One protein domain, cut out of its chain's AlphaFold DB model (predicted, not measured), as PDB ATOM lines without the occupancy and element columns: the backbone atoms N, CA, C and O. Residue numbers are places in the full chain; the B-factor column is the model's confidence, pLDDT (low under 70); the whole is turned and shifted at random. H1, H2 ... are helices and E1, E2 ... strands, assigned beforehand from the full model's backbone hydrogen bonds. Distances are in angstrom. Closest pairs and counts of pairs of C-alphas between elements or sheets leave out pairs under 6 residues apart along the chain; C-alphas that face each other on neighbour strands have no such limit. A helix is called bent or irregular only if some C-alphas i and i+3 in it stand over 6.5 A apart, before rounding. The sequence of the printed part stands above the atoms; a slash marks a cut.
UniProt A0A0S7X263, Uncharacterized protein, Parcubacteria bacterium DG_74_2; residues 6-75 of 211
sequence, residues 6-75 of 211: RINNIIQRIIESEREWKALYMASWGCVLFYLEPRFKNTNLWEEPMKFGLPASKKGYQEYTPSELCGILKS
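AT A GLANCE: This is residues 6 to 75 of the 211 residues of an uncharacterized protein of Parcubacteria bacterium DG_74_2 (UniProt A0A0S7X263). A long helix, H1, sticks out with its residues 6 to 18 as an arm from a small body, where its residues 20 to 27 cross the last helix, H4. In the body, H4 touches the other three helices, and the strand hairpin E1 and E2 forms a small two-stranded sheet near residues 19 to 26 of H1. The printed part has 70 residues with four named helices and two named strands, in the order H1, H2, H3, E1, E2, H4; the sheet's order is E1 - E2, antiparallel, and the class is mostly helix. It is only just compact, close to loose, with a radius of gyration of the C-alphas of 12.8 A and spans of 39 by 27 by 19 A.

HOW THE PARTS SIT: E1, residues 50 to 53, and E2, residues 61 to 64, form an antiparallel hairpin with 141 degrees between their directions; N 50 and O 64 are 2.8 A apart and N 62 and O 52 2.9 A, both within hydrogen-bond range. H1, residues 6 to 28, and E2 are near each other, with 8 pairs of C-alphas within 10 A. H4, residues 66 to 75, is the hub. H1 touches H4 with residues 20 to 27 alone, about perpendicular at 87 degrees; the closest C-alphas, of Ala 23 and Leu 69, are 6.2 A apart. H2, residues 32 to 40, touches H4 at a steep tilt of 43 degrees, opposite ways, with the C-alphas of Leu 36 and Pro 66 closest at 6.2 A. H3, residues 44 to 47, touches H4, with the C-alphas of Trp 46 and Pro 66 closest at 5.2 A. H1 and H3 are apart. In H4 every O i to N i+4 pair is within hydrogen-bond range, in H1 17 of 19 and in H2 3 of 5; H3 is too short for such a pair, and its one O i to N i+3 pair is not within range.

IN THESE COORDINATES: E1 and E2 each measure 9.9 A from first to last C-alpha. H1 measures 32.3 A, from C-alpha 6 at (199.837, 205.232, 147.167) to C-alpha 28 at (226.006, 187.143, 141.428), with a kink of 29 degrees near residue 15. H2 measures 11.6 A and H3 6.9 A; both are only just irregular, with C-alphas 34 and 37 6.8 A apart and C-alphas 44 and 47 6.9 A apart. H4 measures 14.3 A and ends at C-alpha 75, (218.776, 196.707, 135.600).

THE WHOLE: The two C-alphas farthest apart, of Ile 7 and Arg 39, are 38.7 A apart. Without residues 6 to 18, which stand free, the body spans 32 by 19 by 16 A. The printed part has no cut and no long link. Mean pLDDT of the printed part is 78.8, with residues 27 to 34, 55 to 56, 60 and 73 to 75 under 70.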
ATOM      1  N   ARG A   6     198.447 205.073 146.727       88.94
ATOM      2  CA  ARG A   6     199.837 205.232 147.167       88.94
ATOM      3  C   ARG A   6     200.260 204.179 148.193       88.94
ATOM      4  O   ARG A   6     201.321 203.586 148.042       88.94
ATOM      5  N   ILE A   7     199.411 203.891 149.182       87.81
ATOM      6  CA  ILE A   7     199.675 202.849 150.183       87.81
ATOM      7  C   ILE A   7     199.718 201.469 149.519       87.81
ATOM      8  O   ILE A   7     200.639 200.700 149.782       87.81
ATOM      9  N   ASN A   8     198.773 201.158 148.624       89.38
ATOM     10  CA  ASN A   8     198.803 199.896 147.877       89.38
ATOM     11  C   ASN A   8     200.091 199.745 147.056       89.38
ATOM     12  O   ASN A   8     200.692 198.674 147.087       89.38
ATOM     13  N   ASN A   9     200.543 200.810 146.390       92.06
ATOM     14  CA  ASN A   9     201.777 200.802 145.606       92.06
ATOM     15  C   ASN A   9     203.011 200.547 146.483       92.06
ATOM     16  O   ASN A   9     203.887 199.780 146.092       92.06
ATOM     17  N   ILE A  10     203.091 201.140 147.680       92.50
ATOM     18  CA  ILE A  10     204.200 200.883 148.616       92.50
ATOM     19  C   ILE A  10     204.178 199.424 149.090       92.50
ATOM     20  O   ILE A  10     205.208 198.755 149.062       92.50
ATOM     21  N   ILE A  11     203.005 198.901 149.467       90.44
ATOM     22  CA  ILE A  11     202.839 197.499 149.880       90.44
ATOM     23  C   ILE A  11     203.285 196.545 148.767       90.44
ATOM     24  O   ILE A  11     204.015 195.592 149.031       90.44
ATOM     25  N   GLN A  12     202.867 196.811 147.528       90.44
ATOM     26  CA  GLN A  12     203.248 196.011 146.369       90.44
ATOM     27  C   GLN A  12     204.766 196.029 146.156       90.44
ATOM     28  O   GLN A  12     205.365 194.963 146.053       90.44
ATOM     29  N   ARG A  13     205.407 197.204 146.220       91.19
ATOM     30  CA  ARG A  13     206.873 197.338 146.120       91.19
ATOM     31  C   ARG A  13     207.613 196.573 147.221       91.19
ATOM     32  O   ARG A  13     208.663 195.999 146.949       91.19
ATOM     33  N   ILE A  14     207.085 196.531 148.449       90.75
ATOM     34  CA  ILE A  14     207.680 195.721 149.528       90.75
ATOM     35  C   ILE A  14     207.645 194.241 149.146       90.75
ATOM     36  O   ILE A  14     208.682 193.588 149.190       90.75
ATOM     37  N   ILE A  15     206.486 193.734 148.721       88.62
ATOM     38  CA  ILE A  15     206.310 192.322 148.347       88.62
ATOM     39  C   ILE A  15     207.188 191.953 147.139       88.62
ATOM     40  O   ILE A  15     207.818 190.899 147.124       88.62
ATOM     41  N   GLU A  16     207.262 192.823 146.134       86.44
ATOM     42  CA  GLU A  16     208.046 192.592 144.914       86.44
ATOM     43  C   GLU A  16     209.558 192.648 145.168       86.44
ATOM     44  O   GLU A  16     210.314 191.896 144.549       86.44
ATOM     45  N   SER A  17     210.008 193.460 146.131       87.00
ATOM     46  CA  SER A  17     211.438 193.615 146.419       87.00
ATOM     47  C   SER A  17     212.124 192.316 146.866       87.00
ATOM     48  O   SER A  17     213.305 192.134 146.575       87.00
ATOM     49  N   GLU A  18     211.423 191.372 147.521       86.75
ATOM     50  CA  GLU A  18     211.999 190.054 147.867       86.75
ATOM     51  C   GLU A  18     212.449 189.316 146.607       86.75
ATOM     52  O   GLU A  18     213.537 188.737 146.541       86.75
ATOM     53  N   ARG A  19     211.577 189.346 145.597       81.06
ATOM     54  CA  ARG A  19     211.735 188.627 144.342       81.06
ATOM     55  C   ARG A  19     212.901 189.195 143.548       81.06
ATOM     56  O   ARG A  19     213.730 188.417 143.070       81.06
ATOM     57  N   GLU A  20     212.985 190.521 143.469       80.38
ATOM     58  CA  GLU A  20     214.090 191.249 142.838       80.38
ATOM     59  C   GLU A  20     215.427 190.957 143.522       80.38
ATOM     60  O   GLU A  20     216.385 190.557 142.862       80.38
ATOM     61  N   TRP A  21     215.493 191.069 144.850       84.69
ATOM     62  CA  TRP A  21     216.715 190.793 145.606       84.69
ATOM     63  C   TRP A  21     217.216 189.358 145.419       84.69
ATOM     64  O   TRP A  21     218.401 189.141 145.161       84.69
ATOM     65  N   LYS A  22     216.320 188.370 145.493       81.56
ATOM     66  CA  LYS A  22     216.657 186.957 145.274       81.56
ATOM     67  C   LYS A  22     217.166 186.696 143.856       81.56
ATOM     68  O   LYS A  22     218.144 185.967 143.687       81.56
ATOM     69  N   ALA A  23     216.563 187.330 142.851       75.69
ATOM     70  CA  ALA A  23     217.006 187.246 141.461       75.69
ATOM     71  C   ALA A  23     218.407 187.848 141.274       75.69
ATOM     72  O   ALA A  23     219.269 187.246 140.629       75.69
ATOM     73  N   LEU A  24     218.656 189.009 141.880       75.88
ATOM     74  CA  LEU A  24     219.952 189.679 141.864       75.88
ATOM     75  C   LEU A  24     221.037 188.875 142.597       75.88
ATOM     76  O   LEU A  24     222.148 188.720 142.092       75.88
ATOM     77  N   TYR A  25     220.725 188.289 143.752       75.00
ATOM     78  CA  TYR A  25     221.659 187.400 144.439       75.00
ATOM     79  C   TYR A  25     222.005 186.185 143.571       75.00
ATOM     80  O   TYR A  25     223.182 185.867 143.393       75.00
ATOM     81  N   MET A  26     221.005 185.557 142.949       73.00
ATOM     82  CA  MET A  26     221.208 184.444 142.020       73.00
ATOM     83  C   MET A  26     222.141 184.804 140.858       73.00
ATOM     84  O   MET A  26     222.989 184.003 140.470       73.00
ATOM     85  N   ALA A  27     222.024 186.028 140.337       65.44
ATOM     86  CA  ALA A  27     222.902 186.578 139.306       65.44
ATOM     87  C   ALA A  27     224.378 186.502 139.681       65.44
ATOM     88  O   ALA A  27     225.226 186.089 138.888       65.44
ATOM     89  N   SER A  28     224.659 186.950 140.905       65.94
ATOM     90  CA  SER A  28     226.006 187.143 141.428       65.94
ATOM     91  C   SER A  28     226.714 185.822 141.718       65.94
ATOM     92  O   SER A  28     227.939 185.757 141.662       65.94
ATOM     93  N   TRP A  29     225.942 184.753 141.939       62.41
ATOM     94  CA  TRP A  29     226.442 183.407 142.218       62.41
ATOM     95  C   TRP A  29     226.734 182.554 140.979       62.41
ATOM     96  O   TRP A  29     227.232 181.437 141.118       62.41
ATOM     97  N   GLY A  30     226.539 183.082 139.767       53.38
ATOM     98  CA  GLY A  30     227.246 182.564 138.597       53.38
ATOM     99  C   GLY A  30     226.450 182.571 137.305       53.38
ATOM    100  O   GLY A  30     225.395 181.967 137.225       53.38
ATOM    101  N   CYS A  31     227.023 183.175 136.258       55.00
ATOM    102  CA  CYS A  31     226.741 182.998 134.820       55.00
ATOM    103  C   CYS A  31     225.279 183.051 134.315       55.00
ATOM    104  O   CYS A  31     225.063 182.916 133.109       55.00
ATOM    105  N   VAL A  32     224.290 183.300 135.181       62.28
ATOM    106  CA  VAL A  32     222.862 183.154 134.870       62.28
ATOM    107  C   VAL A  32     222.459 184.081 133.721       62.28
ATOM    108  O   VAL A  32     221.845 183.637 132.755       62.28
ATOM    109  N   LEU A  33     222.898 185.344 133.751       59.53
ATOM    110  CA  LEU A  33     222.609 186.301 132.678       59.53
ATOM    111  C   LEU A  33     223.174 185.857 131.317       59.53
ATOM    112  O   LEU A  33     222.486 185.966 130.305       59.53
ATOM    113  N   PHE A  34     224.402 185.326 131.294       62.09
ATOM    114  CA  PHE A  34     225.094 184.948 130.056       62.09
ATOM    115  C   PHE A  34     224.478 183.724 129.366       62.09
ATOM    116  O   PHE A  34     224.678 183.551 128.165       62.09
ATOM    117  N   TYR A  35     223.717 182.894 130.087       73.44
ATOM    118  CA  TYR A  35     223.033 181.731 129.513       73.44
ATOM    119  C   TYR A  35     221.525 181.945 129.309       73.44
ATOM    120  O   TYR A  35     220.969 181.348 128.389       73.44
ATOM    121  N   LEU A  36     220.860 182.785 130.117       77.19
ATOM    122  CA  LEU A  36     219.403 182.955 130.071       77.19
ATOM    123  C   LEU A  36     218.924 183.505 128.725       77.19
ATOM    124  O   LEU A  36     218.093 182.894 128.055       77.19
ATOM    125  N   GLU A  37     219.444 184.663 128.319       79.00
ATOM    126  CA  GLU A  37     218.937 185.341 127.126       79.00
ATOM    127  C   GLU A  37     219.205 184.536 125.840       79.00
ATOM    128  O   GLU A  37     218.249 184.300 125.097       79.00
ATOM    129  N   PRO A  38     220.427 184.019 125.584       84.00
ATOM    130  CA  PRO A  38     220.684 183.214 124.389       84.00
ATOM    131  C   PRO A  38     219.888 181.905 124.340       84.00
ATOM    132  O   PRO A  38     219.581 181.421 123.253       84.00
ATOM    133  N   ARG A  39     219.563 181.314 125.498       83.12
ATOM    134  CA  ARG A  39     218.893 180.010 125.567       83.12
ATOM    135  C   ARG A  39     217.373 180.101 125.502       83.12
ATOM    136  O   ARG A  39     216.762 179.175 124.979       83.12
ATOM    137  N   PHE A  40     216.772 181.171 126.027       86.31
ATOM    138  CA  PHE A  40     215.323 181.215 126.239       86.31
ATOM    139  C   PHE A  40     214.582 182.296 125.443       86.31
ATOM    140  O   PHE A  40     213.417 182.071 125.136       86.31
ATOM    141  N   LYS A  41     215.212 183.415 125.045       84.75
ATOM    142  CA  LYS A  41     214.515 184.607 124.500       84.75
ATOM    143  C   LYS A  41     213.584 184.347 123.312       84.75
ATOM    144  O   LYS A  41     212.559 184.998 123.183       84.75
ATOM    145  N   ASN A  42     213.942 183.397 122.451       86.88
ATOM    146  CA  ASN A  42     213.166 183.050 121.256       86.88
ATOM    147  C   ASN A  42     212.473 181.682 121.383       86.88
ATOM    148  O   ASN A  42     212.172 181.041 120.379       86.88
ATOM    149  N   THR A  43     212.277 181.202 122.609       89.50
ATOM    150  CA  THR A  43     211.613 179.927 122.905       89.50
ATOM    151  C   THR A  43     210.278 180.184 123.596       89.50
ATOM    152  O   THR A  43     210.080 181.245 124.185       89.50
ATOM    153  N   ASN A  44     209.375 179.202 123.585       89.38
ATOM    154  CA  ASN A  44     208.136 179.265 124.370       89.38
ATOM    155  C   ASN A  44     208.400 179.390 125.882       89.38
ATOM    156  O   ASN A  44     207.573 179.930 126.602       89.38
ATOM    157  N   LEU A  45     209.581 178.964 126.340       87.25
ATOM    158  CA  LEU A  45     209.974 178.990 127.744       87.25
ATOM    159  C   LEU A  45     210.335 180.396 128.260       87.25
ATOM    160  O   LEU A  45     210.576 180.544 129.452       87.25
ATOM    161  N   TRP A  46     210.408 181.424 127.403       88.75
ATOM    162  CA  TRP A  46     210.828 182.777 127.807       88.75
ATOM    163  C   TRP A  46     209.947 183.390 128.902       88.75
ATOM    164  O   TRP A  46     210.453 184.065 129.799       88.75
ATOM    165  N   GLU A  47     208.648 183.107 128.832       90.50
ATOM    166  CA  GLU A  47     207.619 183.607 129.748       90.50
ATOM    167  C   GLU A  47     207.041 182.494 130.639       90.50
ATOM    168  O   GLU A  47     206.068 182.711 131.359       90.50
ATOM    169  N   GLU A  48     207.615 181.287 130.607       89.25
ATOM    170  CA  GLU A  48     207.169 180.182 131.459       89.25
ATOM    171  C   GLU A  48     207.921 180.218 132.805       89.25
ATOM    172  O   GLU A  48     209.153 180.296 132.812       89.25
ATOM    173  N   PRO A  49     207.224 180.151 133.958       88.75
ATOM    174  CA  PRO A  49     207.880 180.066 135.256       88.75
ATOM    175  C   PRO A  49     208.741 178.805 135.376       88.75
ATOM    176  O   PRO A  49     208.267 177.681 135.206       88.75
ATOM    177  N   MET A  50     210.012 178.987 135.720       84.56
ATOM    178  CA  MET A  50     210.980 177.918 135.935       84.56
ATOM    179  C   MET A  50     211.572 178.017 137.340       84.56
ATOM    180  O   MET A  50     211.779 179.107 137.874       84.56
ATOM    181  N   LYS A  51     211.886 176.863 137.936       83.19
ATOM    182  CA  LYS A  51     212.583 176.796 139.224       83.19
ATOM    183  C   LYS A  51     214.079 176.981 139.021       83.19
ATOM    184  O   LYS A  51     214.729 176.138 138.404       83.19
ATOM    185  N   PHE A  52     214.630 178.034 139.604       76.38
ATOM    186  CA  PHE A  52     216.064 178.283 139.644       76.38
ATOM    187  C   PHE A  52     216.604 178.055 141.054       76.38
ATOM    188  O   PHE A  52     215.962 178.412 142.043       76.38
ATOM    189  N   GLY A  53     217.769 177.411 141.149       71.88
ATOM    190  CA  GLY A  53     218.437 177.175 142.426       71.88
ATOM    191  C   GLY A  53     219.031 178.469 142.968       71.88
ATOM    192  O   GLY A  53     219.731 179.173 142.240       71.88
ATOM    193  N   LEU A  54     218.773 178.759 144.242       73.69
ATOM    194  CA  LEU A  54     219.300 179.938 144.921       73.69
ATOM    195  C   LEU A  54     220.246 179.485 146.038       73.69
ATOM    196  O   LEU A  54     219.765 178.998 147.068       73.69
ATOM    197  N   PRO A  55     221.576 179.599 145.850       64.06
ATOM    198  CA  PRO A  55     222.528 179.262 146.900       64.06
ATOM    199  C   PRO A  55     222.178 180.020 148.186       64.06
ATOM    200  O   PRO A  55     221.831 181.192 148.131       64.06
ATOM    201  N   ALA A  56     222.226 179.347 149.337       69.19
ATOM    202  CA  ALA A  56     221.978 179.961 150.645       69.19
ATOM    203  C   ALA A  56     220.590 180.616 150.866       69.19
ATOM    204  O   ALA A  56     220.475 181.440 151.764       69.19
ATOM    205  N   SER A  57     219.545 180.257 150.103       78.25
ATOM    206  CA  SER A  57     218.147 180.557 150.479       78.25
ATOM    207  C   SER A  57     217.506 179.384 151.209       78.25
ATOM    208  O   SER A  57     217.672 178.227 150.807       78.25
ATOM    209  N   LYS A  58     216.655 179.671 152.202       76.50
ATOM    210  CA  LYS A  58     215.899 178.651 152.957       76.50
ATOM    211  C   LYS A  58     214.999 177.786 152.079       76.50
ATOM    212  O   LYS A  58     214.749 176.625 152.389       76.50
ATOM    213  N   LYS A  59     214.483 178.361 150.991       72.50
ATOM    214  CA  LYS A  59     213.524 177.708 150.085       72.50
ATOM    215  C   LYS A  59     214.230 176.829 149.032       72.50
ATOM    216  O   LYS A  59     213.558 176.054 148.357       72.50
ATOM    217  N   GLY A  60     215.562 176.922 148.898       69.75
ATOM    218  CA  GLY A  60     216.421 176.131 147.994       69.75
ATOM    219  C   GLY A  60     216.247 176.416 146.492       69.75
ATOM    220  O   GLY A  60     217.224 176.476 145.748       69.75
ATOM    221  N   TYR A  61     215.009 176.647 146.057       79.50
ATOM    222  CA  TYR A  61     214.623 177.005 144.697       79.50
ATOM    223  C   TYR A  61     213.602 178.145 144.715       79.50
ATOM    224  O   TYR A  61     212.811 178.271 145.651       79.50
ATOM    225  N   GLN A  62     213.612 178.965 143.667       80.88
ATOM    226  CA  GLN A  62     212.677 180.072 143.457       80.88
ATOM    227  C   GLN A  62     212.145 180.058 142.024       80.88
ATOM    228  O   GLN A  62     212.869 179.684 141.100       80.88
ATOM    229  N   GLU A  63     210.886 180.454 141.843       85.62
ATOM    230  CA  GLU A  63     210.229 180.481 140.534       85.62
ATOM    231  C   GLU A  63     210.300 181.867 139.885       85.62
ATOM    232  O   GLU A  63     209.850 182.879 140.434       85.62
ATOM    233  N   TYR A  64     210.841 181.892 138.672       83.19
ATOM    234  CA  TYR A  64     210.922 183.082 137.834       83.19
ATOM    235  C   TYR A  64     210.663 182.731 136.379       83.19
ATOM    236  O   TYR A  64     210.982 181.619 135.960       83.19
ATOM    237  N   THR A  65     210.176 183.674 135.581       87.19
ATOM    238  CA  THR A  65     210.352 183.553 134.132       87.19
ATOM    239  C   THR A  65     211.786 183.956 133.748       87.19
ATOM    240  O   THR A  65     212.407 184.810 134.401       87.19
ATOM    241  N   PRO A  66     212.361 183.367 132.684       84.31
ATOM    242  CA  PRO A  66     213.615 183.847 132.108       84.31
ATOM    243  C   PRO A  66     213.599 185.341 131.744       84.31
ATOM    244  O   PRO A  66     214.626 186.011 131.900       84.31
ATOM    245  N   SER A  67     212.451 185.866 131.299       82.62
ATOM    246  CA  SER A  67     212.249 187.280 130.970       82.62
ATOM    247  C   SER A  67     212.379 188.200 132.184       82.62
ATOM    248  O   SER A  67     213.145 189.166 132.135       82.62
ATOM    249  N   GLU A  68     211.717 187.860 133.291       79.06
ATOM    250  CA  GLU A  68     211.761 188.592 134.559       79.06
ATOM    251  C   GLU A  68     213.182 188.622 135.113       79.06
ATOM    252  O   GLU A  68     213.700 189.694 135.430       79.06
ATOM    253  N   LEU A  69     213.858 187.467 135.151       77.56
ATOM    254  CA  LEU A  69     215.258 187.405 135.565       77.56
ATOM    255  C   LEU A  69     216.130 188.279 134.677       77.56
ATOM    256  O   LEU A  69     216.869 189.109 135.187       77.56
ATOM    257  N   CYS A  70     216.048 188.140 133.354       75.50
ATOM    258  CA  CYS A  70     216.870 188.929 132.438       75.50
ATOM    259  C   CYS A  70     216.631 190.441 132.582       75.50
ATOM    260  O   CYS A  70     217.593 191.212 132.537       75.50
ATOM    261  N   GLY A  71     215.380 190.859 132.790       71.12
ATOM    262  CA  GLY A  71     215.014 192.248 133.065       71.12
ATOM    263  C   GLY A  71     215.691 192.784 134.327       71.12
ATOM    264  O   GLY A  71     216.395 193.790 134.253       71.12
ATOM    265  N   ILE A  72     215.558 192.059 135.441       70.75
ATOM    266  CA  ILE A  72     216.164 192.404 136.740       70.75
ATOM    267  C   ILE A  72     217.704 192.420 136.650       70.75
ATOM    268  O   ILE A  72     218.379 193.284 137.207       70.75
ATOM    269  N   LEU A  73     218.286 191.484 135.900       65.00
ATOM    270  CA  LEU A  73     219.734 191.338 135.737       65.00
ATOM    271  C   LEU A  73     220.370 192.475 134.933       65.00
ATOM    272  O   LEU A  73     221.495 192.887 135.212       65.00
ATOM    273  N   LYS A  74     219.668 192.977 133.914       64.50
ATOM    274  CA  LYS A  74     220.120 194.125 133.118       64.50
ATOM    275  C   LYS A  74     219.974 195.444 133.874       64.50
ATOM    276  O   LYS A  74     220.541 196.442 133.429       64.50
ATOM    277  N   SER A  75     219.220 195.466 134.977       56.12
ATOM    278  CA  SER A  75     218.776 196.707 135.600       56.12
ATOM    279  C   SER A  75     219.611 197.254 136.757       56.12
ATOM    280  O   SER A  75     219.346 198.427 137.004       56.12
TER     281      SER A  75